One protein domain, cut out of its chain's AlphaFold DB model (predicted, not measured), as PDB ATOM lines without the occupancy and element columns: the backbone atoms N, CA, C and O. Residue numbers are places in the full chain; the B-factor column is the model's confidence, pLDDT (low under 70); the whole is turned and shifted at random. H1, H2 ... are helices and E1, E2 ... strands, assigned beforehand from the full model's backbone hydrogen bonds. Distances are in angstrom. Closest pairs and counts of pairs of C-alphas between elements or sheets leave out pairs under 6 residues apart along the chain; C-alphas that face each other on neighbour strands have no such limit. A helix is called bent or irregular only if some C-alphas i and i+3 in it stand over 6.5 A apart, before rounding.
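Overview. This is residues 13 to 109 of the 221 residues of an uncharacterized protein of Candidatus Amesbacteria bacterium GW2011_GWA2_42_12 (UniProt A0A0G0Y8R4). A seven-stranded sheet curls like part of a barrel round one short helix, H2, which fills the hollow as the core; the edge strands E1 and E7 do not pair, and the barrel stays open. A second helix, H1, sits outside the curl, over E2 and E3. The printed part has 97 residues, with two named helices and seven named strands in the order E1, E2, H1, E3, E4, H2, E5, E6, E7. The mixed sheet runs E1 E2 E3 E4 E5 E6 E7, and the class is mixed, helices and strands. The whole is compact, with a radius of gyration of the C-alphas of 12.6 A, and rounded, spanning 33 by 27 by 21 A.

Arrangement. E1, residues 13 to 18, and E2, residues 24 to 28, form an antiparallel hairpin, with N 14 and O 26 2.9 A apart. E3, residues 49 to 54, is parallel to E2, with N 27 to O 51 at 2.9 A. Between them comes H1, residues 32 to 42, in a strand-helix-strand unit, two parallel neighbour strands joined through a helix, with a right-handed crossover. H1 is on the sheet at a height of 9.7 A, over E2 and E3; on the local plane it runs only just along the strands, at 28 degrees to E3. Its closest C-alphas to E3 are those of Ile 39 and Ile 50, 7.0 A apart. E3 and E4, residues 60 to 63, form a hairpin, with N 52 to O 62 at 2.8 A. E4, H2, residues 70 to 78, and E5, residues 83 to 88, make another right-handed unit; N 61 and O 87 are 2.8 A apart. E5, E6, residues 91 to 100, and E7, residues 103 to 108, form a meander, each strand the antiparallel neighbour of the one before, with N 95 to O 86 and N 107 to O 96 both at 2.9 A. The strongly twisted sheet curls round H2, whose closest C-alphas include Val 18 and Asn 71, 5.8 A, and Ser 78 and Thr 104, 5.6 A. H1 and H2 are apart. Every O i to N i+4 pair is within hydrogen-bond range in H2, and 5 of 7 in H1.

Along the chain. E1 starts at C-alpha 13, (29.018, -8.030, 77.178), and measures 16.4 A. H1 measures 16.1 A and is only just irregular: C-alphas 33 and 36 are 6.8 A apart. E3 measures 16.7 A. H2 begins at C-alpha 70, (40.364, 5.717, 71.116). E6, 23.7 A, bends by 61 degrees at residue 94. E7, 16.3 A, ends at C-alpha 108, (49.571, 6.243, 71.026).

Size, cuts and confidence. The C-alphas farthest apart are those of Pro 33 and Pro 101, at 36.0 A. The printed part has no cut and no long link. Its mean pLDDT is 95.7, and no printed residue is under 70.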
ATOM      1  N   LEU A  13      29.335  -9.360  77.674       95.81
ATOM      2  CA  LEU A  13      29.018  -8.030  77.178       95.81
ATOM      3  C   LEU A  13      29.283  -7.029  78.292       95.81
ATOM      4  O   LEU A  13      28.717  -7.149  79.372       95.81
ATOM      5  N   ASN A  14      30.148  -6.055  78.039       96.88
ATOM      6  CA  ASN A  14      30.477  -5.014  79.005       96.88
ATOM      7  C   ASN A  14      30.311  -3.655  78.334       96.88
ATOM      8  O   ASN A  14      30.918  -3.412  77.291       96.88
ATOM      9  N   LYS A  15      29.495  -2.777  78.912       97.75
ATOM     10  CA  LYS A  15      29.258  -1.438  78.370       97.75
ATOM     11  C   LYS A  15      30.060  -0.409  79.156       97.75
ATOM     12  O   LYS A  15      30.228  -0.529  80.368       97.75
ATOM     13  N   PHE A  16      30.545   0.606  78.458       97.69
ATOM     14  CA  PHE A  16      31.389   1.649  79.019       97.69
ATOM     15  C   PHE A  16      31.015   3.020  78.479       97.69
ATOM     16  O   PHE A  16      30.555   3.149  77.346       97.69
ATOM     17  N   LEU A  17      31.304   4.037  79.282       97.50
ATOM     18  CA  LEU A  17      31.297   5.435  78.887       97.50
ATOM     19  C   LEU A  17      32.700   6.011  79.106       97.50
ATOM     20  O   LEU A  17      33.251   5.923  80.206       97.50
ATOM     21  N   VAL A  18      33.275   6.618  78.068       96.75
ATOM     22  CA  VAL A  18      34.547   7.353  78.149       96.75
ATOM     23  C   VAL A  18      34.247   8.841  78.183       96.75
ATOM     24  O   VAL A  18      33.564   9.346  77.292       96.75
ATOM     25  N   ALA A  19      34.738   9.536  79.212       96.69
ATOM     26  CA  ALA A  19      34.329  10.910  79.517       96.69
ATOM     27  C   ALA A  19      32.786  11.049  79.552       96.69
ATOM     28  O   ALA A  19      32.218  12.001  79.023       96.69
ATOM     29  N   ASN A  20      32.109  10.037  80.114       95.75
ATOM     30  CA  ASN A  20      30.647   9.873  80.169       95.75
ATOM     31  C   ASN A  20      29.902  10.017  78.822       95.75
ATOM     32  O   ASN A  20      28.696  10.242  78.827       95.75
ATOM     33  N   GLY A  21      30.598   9.929  77.684       94.56
ATOM     34  CA  GLY A  21      29.987  10.074  76.363       94.56
ATOM     35  C   GLY A  21      29.660   8.738  75.706       94.56
ATOM     36  O   GLY A  21      29.279   7.796  76.390       94.56
ATOM     37  N   ASN A  22      29.837   8.667  74.385       92.00
ATOM     38  CA  ASN A  22      29.359   7.604  73.491       92.00
ATOM     39  C   ASN A  22      29.400   6.189  74.117       92.00
ATOM     40  O   ASN A  22      30.498   5.667  74.379       92.00
ATOM     41  N   PRO A  23      28.235   5.544  74.331       96.06
ATOM     42  CA  PRO A  23      28.155   4.184  74.843       96.06
ATOM     43  C   PRO A  23      28.940   3.194  73.986       96.06
ATOM     44  O   PRO A  23      28.677   3.001  72.796       96.06
ATOM     45  N   THR A  24      29.909   2.545  74.622       97.00
ATOM     46  CA  THR A  24      30.842   1.618  73.984       97.00
ATOM     47  C   THR A  24      30.655   0.216  74.542       97.00
ATOM     48  O   THR A  24      30.816  -0.008  75.740       97.00
ATOM     49  N   LEU A  25      30.330  -0.745  73.683       98.00
ATOM     50  CA  LEU A  25      30.172  -2.151  74.033       98.00
ATOM     51  C   LEU A  25      31.454  -2.926  73.716       98.00
ATOM     52  O   LEU A  25      31.887  -2.976  72.566       98.00
ATOM     53  N   LEU A  26      32.024  -3.583  74.724       98.31
ATOM     54  CA  LEU A  26      33.103  -4.551  74.563       98.31
ATOM     55  C   LEU A  26      32.569  -5.973  74.704       98.31
ATOM     56  O   LEU A  26      31.862  -6.296  75.662       98.31
ATOM     57  N   VAL A  27      32.936  -6.815  73.745       97.81
ATOM     58  CA  VAL A  27      32.409  -8.168  73.588       97.81
ATOM     59  C   VAL A  27      33.549  -9.174  73.693       97.81
ATOM     60  O   VAL A  27      34.426  -9.220  72.830       97.81
ATOM     61  N   GLU A  28      33.535  -9.990  74.742       96.31
ATOM     62  CA  GLU A  28      34.492 -11.081  74.961       96.31
ATOM     63  C   GLU A  28      33.919 -12.409  74.445       96.31
ATOM     64  O   GLU A  28      32.719 -12.664  74.555       96.31
ATOM     65  N   GLY A  29      34.779 -13.276  73.901       91.12
ATOM     66  CA  GLY A  29      34.405 -14.653  73.552       91.12
ATOM     67  C   GLY A  29      33.509 -14.781  72.314       91.12
ATOM     68  O   GLY A  29      32.931 -15.837  72.079       91.12
ATOM     69  N   CYS A  30      33.382 -13.726  71.503       92.75
ATOM     70  CA  CYS A  30      32.580 -13.754  70.280       92.75
ATOM     71  C   CYS A  30      33.396 -14.260  69.079       92.75
ATOM     72  O   CYS A  30      34.403 -13.657  68.691       92.75
ATOM     73  N   SER A  31      32.944 -15.362  68.475       91.06
ATOM     74  CA  SER A  31      33.516 -15.907  67.241       91.06
ATOM     75  C   SER A  31      33.215 -15.011  66.036       91.06
ATOM     76  O   SER A  31      32.198 -14.318  66.013       91.06
ATOM     77  N   LEU A  32      34.075 -15.049  65.010       89.50
ATOM     78  CA  LEU A  32      33.915 -14.234  63.795       89.50
ATOM     79  C   LEU A  32      32.511 -14.337  63.163       89.50
ATOM     80  O   LEU A  32      31.933 -13.281  62.908       89.50
ATOM     81  N   PRO A  33      31.902 -15.532  62.996       90.81
ATOM     82  CA  PRO A  33      30.563 -15.641  62.405       90.81
ATOM     83  C   PRO A  33      29.463 -14.954  63.226       90.81
ATOM     84  O   PRO A  33      28.482 -14.478  62.666       90.81
ATOM     85  N   LYS A  34      29.627 -14.859  64.553       93.62
ATOM     86  CA  LYS A  34      28.643 -14.243  65.458       93.62
ATOM     87  C   LYS A  34      28.802 -12.729  65.593       93.62
ATOM     88  O   LYS A  34      27.909 -12.068  66.119       93.62
ATOM     89  N   ARG A  35      29.913 -12.149  65.122       95.19
ATOM     90  CA  ARG A  35      30.161 -10.704  65.256       95.19
ATOM     91  C   ARG A  35      29.091  -9.876  64.555       95.19
ATOM     92  O   ARG A  35      28.635  -8.890  65.126       95.19
ATOM     93  N   GLN A  36      28.656 -10.292  63.365       94.56
ATOM     94  CA  GLN A  36      27.635  -9.561  62.616       94.56
ATOM     95  C   GLN A  36      26.282  -9.559  63.336       94.56
ATOM     96  O   GLN A  36      25.624  -8.525  63.391       94.56
ATOM     97  N   GLU A  37      25.900 -10.682  63.948       94.62
ATOM     98  CA  GLU A  37      24.685 -10.781  64.762       94.62
ATOM     99  C   GLU A  37      24.735  -9.802  65.944       94.62
ATOM    100  O   GLU A  37      23.798  -9.039  66.168       94.62
ATOM    101  N   VAL A  38      25.864  -9.764  66.660       95.75
ATOM    102  CA  VAL A  38      26.085  -8.832  67.775       95.75
ATOM    103  C   VAL A  38      26.005  -7.377  67.310       95.75
ATOM    104  O   VAL A  38      25.343  -6.566  67.959       95.75
ATOM    105  N   ILE A  39      26.629  -7.042  66.177       95.56
ATOM    106  CA  ILE A  39      26.592  -5.686  65.615       95.56
ATOM    107  C   ILE A  39      25.149  -5.282  65.301       95.56
ATOM    108  O   ILE A  39      24.681  -4.272  65.818       95.56
ATOM    109  N   THR A  40      24.416  -6.097  64.538       94.81
ATOM    110  CA  THR A  40      23.010  -5.838  64.184       94.81
ATOM    111  C   THR A  40      22.103  -5.765  65.417       94.81
ATOM    112  O   THR A  40      21.110  -5.028  65.449       94.81
ATOM    113  N   LYS A  41      22.424  -6.532  66.465       95.69
ATOM    114  CA  LYS A  41      21.640  -6.549  67.696       95.69
ATOM    115  C   LYS A  41      21.767  -5.246  68.479       95.69
ATOM    116  O   LYS A  41      20.734  -4.781  68.952       95.69
ATOM    117  N   TYR A  42      22.968  -4.677  68.603       96.19
ATOM    118  CA  TYR A  42      23.234  -3.583  69.546       96.19
ATOM    119  C   TYR A  42      23.523  -2.220  68.910       96.19
ATOM    120  O   TYR A  42      23.156  -1.207  69.504       96.19
ATOM    121  N   LEU A  43      24.163  -2.164  67.738       94.12
ATOM    122  CA  LEU A  43      24.572  -0.894  67.134       94.12
ATOM    123  C   LEU A  43      23.347  -0.025  66.816       94.12
ATOM    124  O   LEU A  43      22.372  -0.507  66.240       94.12
ATOM    125  N   GLY A  44      23.383   1.246  67.217       90.12
ATOM    126  CA  GLY A  44      22.271   2.185  67.048       90.12
ATOM    127  C   GLY A  44      21.093   1.962  68.006       90.12
ATOM    128  O   GLY A  44      20.144   2.738  67.990       90.12
ATOM    129  N   LYS A  45      21.145   0.945  68.879       92.19
ATOM    130  CA  LYS A  45      20.120   0.662  69.904       92.19
ATOM    131  C   LYS A  45      20.627   1.045  71.293       92.19
ATOM    132  O   LYS A  45      20.670   0.228  72.212       92.19
ATOM    133  N   GLY A  46      21.090   2.290  71.407       91.56
ATOM    134  CA  GLY A  46      21.737   2.827  72.609       91.56
ATOM    135  C   GLY A  46      23.212   2.439  72.769       91.56
ATOM    136  O   GLY A  46      23.787   2.691  73.823       91.56
ATOM    137  N   ILE A  47      23.815   1.814  71.751       95.00
ATOM    138  CA  ILE A  47      25.258   1.570  71.646       95.00
ATOM    139  C   ILE A  47      25.770   2.221  70.366       95.00
ATOM    140  O   ILE A  47      25.270   1.921  69.279       95.00
ATOM    141  N   ASP A  48      26.805   3.044  70.498       92.56
ATOM    142  CA  ASP A  48      27.397   3.782  69.379       92.56
ATOM    143  C   ASP A  48      28.627   3.065  68.818       92.56
ATOM    144  O   ASP A  48      28.955   3.191  67.641       92.56
ATOM    145  N   GLN A  49      29.336   2.318  69.670       94.06
ATOM    146  CA  GLN A  49      30.631   1.722  69.346       94.06
ATOM    147  C   GLN A  49      30.697   0.279  69.841       94.06
ATOM    148  O   GLN A  49      30.337  -0.006  70.982       94.06
ATOM    149  N   ILE A  50      31.182  -0.637  68.997       97.56
ATOM    150  CA  ILE A  50      31.319  -2.060  69.339       97.56
ATOM    151  C   ILE A  50      32.746  -2.525  69.057       97.56
ATOM    152  O   ILE A  50      33.238  -2.430  67.930       97.56
ATOM    153  N   GLY A  51      33.388  -3.054  70.097       97.94
ATOM    154  CA  GLY A  51      34.715  -3.650  70.045       97.94
ATOM    155  C   GLY A  51      34.700  -5.105  70.504       97.94
ATOM    156  O   GLY A  51      34.060  -5.455  71.493       97.94
ATOM    157  N   PHE A  52      35.436  -5.959  69.808       98.25
ATOM    158  CA  PHE A  52      35.626  -7.360  70.168       98.25
ATOM    159  C   PHE A  52      36.972  -7.523  70.856       98.25
ATOM    160  O   PHE A  52      38.002  -7.126  70.309       98.25
ATOM    161  N   ILE A  53      36.964  -8.095  72.057       98.12
ATOM    162  CA  ILE A  53      38.147  -8.181  72.909       98.12
ATOM    163  C   ILE A  53      38.586  -9.622  73.137       98.12
ATOM    164  O   ILE A  53      37.777 -10.550  73.223       98.12
ATOM    165  N   LYS A  54      39.898  -9.796  73.272       96.75
ATOM    166  CA  LYS A  54      40.535 -11.041  73.691       96.75
ATOM    167  C   LYS A  54      41.558 -10.732  74.778       96.75
ATOM    168  O   LYS A  54      42.447  -9.906  74.571       96.75
ATOM    169  N   PHE A  55      41.431 -11.403  75.918       95.38
ATOM    170  CA  PHE A  55      42.426 -11.374  76.991       95.38
ATOM    171  C   PHE A  55      43.580 -12.351  76.706       95.38
ATOM    172  O   PHE A  55      43.479 -13.223  75.842       95.38
ATOM    173  N   GLY A  56      44.680 -12.191  77.437       91.00
ATOM    174  CA  GLY A  56      45.894 -13.002  77.326       91.00
ATOM    175  C   GLY A  56      47.142 -12.147  77.537       91.00
ATOM    176  O   GLY A  56      47.034 -10.988  77.939       91.00
ATOM    177  N   ASP A  57      48.315 -12.696  77.220       88.81
ATOM    178  CA  ASP A  57      49.597 -11.979  77.346       88.81
ATOM    179  C   ASP A  57      49.717 -10.791  76.385       88.81
ATOM    180  O   ASP A  57      50.387  -9.802  76.681       88.81
ATOM    181  N   SER A  58      49.004 -10.859  75.257       91.50
ATOM    182  CA  SER A  58      48.836  -9.754  74.314       91.50
ATOM    183  C   SER A  58      47.344  -9.436  74.159       91.50
ATOM    184  O   SER A  58      46.713  -9.910  73.209       91.50
ATOM    185  N   PRO A  59      46.744  -8.680  75.104       97.62
ATOM    186  CA  PRO A  59      45.340  -8.296  75.032       97.62
ATOM    187  C   PRO A  59      45.052  -7.586  73.711       97.62
ATOM    188  O   PRO A  59      45.806  -6.698  73.310       97.62
ATOM    189  N   LYS A  60      43.970  -7.960  73.031       98.06
ATOM    190  CA  LYS A  60      43.644  -7.452  71.694       98.06
ATOM    191  C   LYS A  60      42.220  -6.917  71.633       98.06
ATOM    192  O   LYS A  60      41.297  -7.593  72.074       98.06
ATOM    193  N   LEU A  61      42.072  -5.737  71.043       98.31
ATOM    194  CA  LEU A  61      40.813  -5.109  70.660       98.31
ATOM    195  C   LEU A  61      40.706  -5.052  69.133       98.31
ATOM    196  O   LEU A  61      41.639  -4.632  68.450       98.31
ATOM    197  N   GLU A  62      39.554  -5.434  68.601       97.88
ATOM    198  CA  GLU A  62      39.200  -5.267  67.193       97.88
ATOM    199  C   GLU A  62      37.867  -4.533  67.093       97.88
ATOM    200  O   GLU A  62      36.842  -5.028  67.563       97.88
ATOM    201  N   MET A  63      37.873  -3.354  66.478       96.38
ATOM    202  CA  MET A  63      36.649  -2.608  66.204       96.38
ATOM    203  C   MET A  63      35.854  -3.244  65.067       96.38
ATOM    204  O   MET A  63      36.424  -3.851  64.158       96.38
ATOM    205  N   MET A  64      34.530  -3.069  65.090       93.06
ATOM    206  CA  MET A  64      33.632  -3.587  64.050       93.06
ATOM    207  C   MET A  64      33.976  -3.106  62.627       93.06
ATOM    208  O   MET A  64      33.703  -3.826  61.668       93.06
ATOM    209  N   GLY A  65      34.575  -1.919  62.474       89.19
ATOM    210  CA  GLY A  65      35.013  -1.365  61.190       89.19
ATOM    211  C   GLY A  65      36.522  -1.475  60.941       89.19
ATOM    212  O   GLY A  65      37.012  -0.909  59.965       89.19
ATOM    213  N   ASN A  66      37.259  -2.202  61.793       91.12
ATOM    214  CA  ASN A  66      38.720  -2.348  61.758       91.12
ATOM    215  C   ASN A  66      39.516  -1.024  61.889       91.12
ATOM    216  O   ASN A  66      40.719  -0.965  61.626       91.12
ATOM    217  N   GLU A  67      38.859   0.041  62.330       92.75
ATOM    218  CA  GLU A  67      39.422   1.360  62.577       92.75
ATOM    219  C   GLU A  67      40.084   1.465  63.959       92.75
ATOM    220  O   GLU A  67      39.904   0.614  64.836       92.75
ATOM    221  N   LEU A  68      40.845   2.538  64.173       95.56
ATOM    222  CA  LEU A  68      41.263   2.925  65.517       95.56
ATOM    223  C   LEU A  68      40.116   3.665  66.211       95.56
ATOM    224  O   LEU A  68      39.751   4.761  65.791       95.56
ATOM    225  N   CYS A  69      39.634   3.129  67.331       96.56
ATOM    226  CA  CYS A  69      38.714   3.838  68.215       96.56
ATOM    227  C   CYS A  69      39.359   4.077  69.582       96.56
ATOM    228  O   CYS A  69      39.554   3.155  70.378       96.56
ATOM    229  N   ILE A  70      39.683   5.338  69.872       97.50
ATOM    230  CA  ILE A  70      40.364   5.717  71.116       97.50
ATOM    231  C   ILE A  70      39.486   5.434  72.339       97.50
ATOM    232  O   ILE A  70      39.995   4.922  73.333       97.50
ATOM    233  N   ASN A  71      38.179   5.690  72.255       97.12
ATOM    234  CA  ASN A  71      37.246   5.450  73.357       97.12
ATOM    235  C   ASN A  71      37.161   3.951  73.689       97.12
ATOM    236  O   ASN A  71      37.381   3.561  74.832       97.12
ATOM    237  N   ALA A  72      36.958   3.088  72.692       98.06
ATOM    238  CA  ALA A  72      36.959   1.640  72.905       98.06
ATOM    239  C   ALA A  72      38.306   1.112  73.414       98.06
ATOM    240  O   ALA A  72      38.345   0.217  74.257       98.06
ATOM    241  N   THR A  73      39.413   1.708  72.970       98.50
ATOM    242  CA  THR A  73      40.752   1.350  73.451       98.50
ATOM    243  C   THR A  73      40.950   1.738  74.921       98.50
ATOM    244  O   THR A  73      41.478   0.941  75.694       98.50
ATOM    245  N   LEU A  74      40.491   2.928  75.336       98.56
ATOM    246  CA  LEU A  74      40.475   3.364  76.739       98.56
ATOM    247  C   LEU A  74      39.570   2.461  77.586       98.56
ATOM    248  O   LEU A  74      39.968   2.043  78.673       98.56
ATOM    249  N   ALA A  75      38.384   2.119  77.075       98.19
ATOM    250  CA  ALA A  75      37.454   1.203  77.726       98.19
ATOM    251  C   ALA A  75      38.094  -0.169  77.958       98.19
ATOM    252  O   ALA A  75      38.076  -0.677  79.078       98.19
ATOM    253  N   PHE A  76      38.738  -0.737  76.935       98.56
ATOM    254  CA  PHE A  76      39.386  -2.035  77.065       98.56
ATOM    255  C   PHE A  76      40.578  -1.975  78.016       98.56
ATOM    256  O   PHE A  76      40.685  -2.811  78.905       98.56
ATOM    257  N   ALA A  77      41.428  -0.953  77.896       98.50
ATOM    258  CA  ALA A  77      42.544  -0.761  78.812       98.50
ATOM    259  C   ALA A  77      42.083  -0.645  80.272       98.50
ATOM    260  O   ALA A  77      42.745  -1.204  81.141       98.50
ATOM    261  N   SER A  78      40.943   0.006  80.545       97.94
ATOM    262  CA  SER A  78      40.441   0.244  81.910       97.94
ATOM    263  C   SER A  78      40.148  -1.026  82.714       97.94
ATOM    264  O   SER A  78      40.183  -0.988  83.939       97.94
ATOM    265  N   ILE A  79      39.887  -2.145  82.033       96.81
ATOM    266  CA  ILE A  79      39.598  -3.446  82.654       96.81
ATOM    267  C   ILE A  79      40.795  -4.405  82.627       96.81
ATOM    268  O   ILE A  79      40.655  -5.584  82.949       96.81
ATOM    269  N   LEU A  80      41.971  -3.921  82.222       97.12
ATOM    270  CA  LEU A  80      43.228  -4.658  82.324       97.12
ATOM    271  C   LEU A  80      43.947  -4.329  83.647       97.12
ATOM    272  O   LEU A  80      43.404  -3.686  84.542       97.12
ATOM    273  N   LYS A  81      45.194  -4.798  83.787       96.62
ATOM    274  CA  LYS A  81      46.045  -4.574  84.970       96.62
ATOM    275  C   LYS A  81      46.365  -3.079  85.165       96.62
ATOM    276  O   LYS A  81      45.971  -2.230  84.379       96.62
ATOM    277  N   SER A  82      47.131  -2.725  86.195       97.38
ATOM    278  CA  SER A  82      47.516  -1.324  86.454       97.38
ATOM    279  C   SER A  82      48.363  -0.687  85.342       97.38
ATOM    280  O   SER A  82      48.324   0.524  85.142       97.38
ATOM    281  N   LYS A  83      49.140  -1.480  84.604       98.06
ATOM    282  CA  LYS A  83      49.911  -1.048  83.434       98.06
ATOM    283  C   LYS A  83      50.194  -2.236  82.527       98.06
ATOM    284  O   LYS A  83      50.273  -3.370  82.998       98.06
ATOM    285  N   GLY A  84      50.419  -1.970  81.248       98.00
ATOM    286  CA  GLY A  84      50.801  -3.012  80.304       98.00
ATOM    287  C   GLY A  84      50.824  -2.529  78.865       98.00
ATOM    288  O   GLY A  84      50.944  -1.334  78.588       98.00
ATOM    289  N   LYS A  85      50.720  -3.489  77.948       98.31
ATOM    290  CA  LYS A  85      50.578  -3.245  76.515       98.31
ATOM    291  C   LYS A  85      49.353  -3.975  75.980       98.31
ATOM    292  O   LYS A  85      48.953  -4.987  76.547       98.31
ATOM    293  N   LEU A  86      48.770  -3.458  74.907       98.25
ATOM    294  CA  LEU A  86      47.671  -4.100  74.188       98.25
ATOM    295  C   LEU A  86      47.783  -3.846  72.682       98.25
ATOM    296  O   LEU A  86      48.473  -2.922  72.244       98.25
ATOM    297  N   ASN A  87      47.089  -4.656  71.892       98.31
ATOM    298  CA  ASN A  87      46.867  -4.453  70.465       98.31
ATOM    299  C   ASN A  87      45.471  -3.872  70.235       98.31
ATOM    300  O   ASN A  87      44.509  -4.283  70.879       98.31
ATOM    301  N   THR A  88      45.352  -2.964  69.273       97.81
ATOM    302  CA  THR A  88      44.065  -2.432  68.819       97.81
ATOM    303  C   THR A  88      44.048  -2.353  67.299       97.81
ATOM    304  O   THR A  88      45.092  -2.118  66.686       97.81
ATOM    305  N   SER A  89      42.881  -2.516  66.679       96.00
ATOM    306  CA  SER A  89      42.695  -2.199  65.261       96.00
ATOM    307  C   SER A  89      43.098  -0.748  64.959       96.00
ATOM    308  O   SER A  89      43.120   0.117  65.840       96.00
ATOM    309  N   GLY A  90      43.504  -0.498  63.713       93.69
ATOM    310  CA  GLY A  90      44.026   0.793  63.255       93.69
ATOM    311  C   GLY A  90      45.460   1.139  63.691       93.69
ATOM    312  O   GLY A  90      46.020   2.099  63.165       93.69
ATOM    313  N   ILE A  91      46.097   0.368  64.588       94.62
ATOM    314  CA  ILE A  91      47.524   0.523  64.928       94.62
ATOM    315  C   ILE A  91      48.236  -0.837  64.812       94.62
ATOM    316  O   ILE A  91      47.925  -1.759  65.563       94.62
ATOM    317  N   PRO A  92      49.246  -0.987  63.930       91.69
ATOM    318  CA  PRO A  92      49.899  -2.281  63.690       91.69
ATOM    319  C   PRO A  92      50.816  -2.743  64.833       91.69
ATOM    320  O   PRO A  92      51.222  -3.900  64.873       91.69
ATOM    321  N   LYS A  93      51.182  -1.846  65.755       92.81
ATOM    322  CA  LYS A  93      52.080  -2.125  66.885       92.81
ATOM    323  C   LYS A  93      51.313  -2.126  68.203       92.81
ATOM    324  O   LYS A  93      50.266  -1.495  68.319       92.81
ATOM    325  N   THR A  94      51.863  -2.798  69.211       96.38
ATOM    326  CA  THR A  94      51.331  -2.704  70.573       96.38
ATOM    327  C   THR A  94      51.463  -1.280  71.107       96.38
ATOM    328  O   THR A  94      52.447  -0.584  70.845       96.38
ATOM    329  N   ILE A  95      50.466  -0.855  71.874       97.81
ATOM    330  CA  ILE A  95      50.443   0.435  72.564       97.81
ATOM    331  C   ILE A  95      50.530   0.207  74.068       97.81
ATOM    332  O   ILE A  95      50.072  -0.821  74.567       97.81
ATOM    333  N   ALA A  96      51.125   1.150  74.795       98.31
ATOM    334  CA  ALA A  96      51.204   1.080  76.249       98.31
ATOM    335  C   ALA A  96      49.980   1.734  76.897       98.31
ATOM    336  O   ALA A  96      49.446   2.715  76.371       98.31
ATOM    337  N   TYR A  97      49.580   1.222  78.058       98.56
ATOM    338  CA  TYR A  97      48.521   1.802  78.876       98.56
ATOM    339  C   TYR A  97      48.901   1.846  80.359       98.56
ATOM    340  O   TYR A  97      49.734   1.064  80.832       98.56
ATOM    341  N   PHE A  98      48.256   2.758  81.085       98.19
ATOM    342  CA  PHE A  98      48.389   2.932  82.530       98.19
ATOM    343  C   PHE A  98      47.023   3.248  83.132       98.19
ATOM    344  O   PHE A  98      46.331   4.148  82.656       98.19
ATOM    345  N   ASN A  99      46.672   2.546  84.200       98.38
ATOM    346  CA  ASN A  99      45.418   2.698  84.917       98.38
ATOM    347  C   ASN A  99      45.682   3.196  86.334       98.38
ATOM    348  O   ASN A  99      46.563   2.703  87.043       98.38
ATOM    349  N   LYS A 100      44.877   4.168  86.746       96.06
ATOM    350  CA  LYS A 100      44.717   4.617  88.128       96.06
ATOM    351  C   LYS A 100      43.222   4.565  88.466       96.06
ATOM    352  O   LYS A 100      42.409   4.542  87.541       96.06
ATOM    353  N   PRO A 101      42.832   4.555  89.752       91.81
ATOM    354  CA  PRO A 101      41.421   4.615  90.122       91.81
ATOM    355  C   PRO A 101      40.695   5.751  89.381       91.81
ATOM    356  O   PRO A 101      41.098   6.909  89.471       91.81
ATOM    357  N   GLY A 102      39.676   5.400  88.590       87.62
ATOM    358  CA  GLY A 102      38.863   6.345  87.819       87.62
ATOM    359  C   GLY A 102      39.521   6.982  86.586       87.62
ATOM    360  O   GLY A 102      38.877   7.810  85.944       87.62
ATOM    361  N   LEU A 103      40.759   6.624  86.223       97.06
ATOM    362  CA  LEU A 103      41.480   7.233  85.099       97.06
ATOM    363  C   LEU A 103      42.298   6.206  84.309       97.06
ATOM    364  O   LEU A 103      43.204   5.563  84.846       97.06
ATOM    365  N   THR A 104      42.063   6.153  83.001       98.62
ATOM    366  CA  THR A 104      42.807   5.300  82.070       98.62
ATOM    367  C   THR A 104      43.622   6.152  81.113       98.62
ATOM    368  O   THR A 104      43.148   7.171  80.618       98.62
ATOM    369  N   THR A 105      44.860   5.737  80.851       98.75
ATOM    370  CA  THR A 105      45.808   6.426  79.972       98.75
ATOM    371  C   THR A 105      46.319   5.494  78.879       98.75
ATOM    372  O   THR A 105      46.707   4.366  79.172       98.75
ATOM    373  N   LEU A 106      46.424   5.995  77.648       98.69
ATOM    374  CA  LEU A 106      47.081   5.347  76.510       98.69
ATOM    375  C   LEU A 106      48.291   6.158  76.044       98.69
ATOM    376  O   LEU A 106      48.268   7.388  76.083       98.69
ATOM    377  N   LEU A 107      49.317   5.476  75.534       98.44
ATOM    378  CA  LEU A 107      50.398   6.075  74.749       98.44
ATOM    379  C   LEU A 107      50.290   5.616  73.296       98.44
ATOM    380  O   LEU A 107      50.547   4.453  72.983       98.44
ATOM    381  N   LEU A 108      49.916   6.538  72.411       97.50
ATOM    382  CA  LEU A 108      49.571   6.243  71.026       97.50
ATOM    383  C   LEU A 108      50.608   6.820  70.045       97.50
ATOM    384  O   LEU A 108      50.897   8.017  70.101       97.50
ATOM    385  N   PRO A 109      51.140   6.022  69.102       95.75
ATOM    386  CA  PRO A 109      52.025   6.496  68.038       95.75
ATOM    387  C   PRO A 109      51.227   7.096  66.866       95.75
ATOM    388  O   PRO A 109      51.291   6.604  65.739       95.75
TER     389      PRO A 109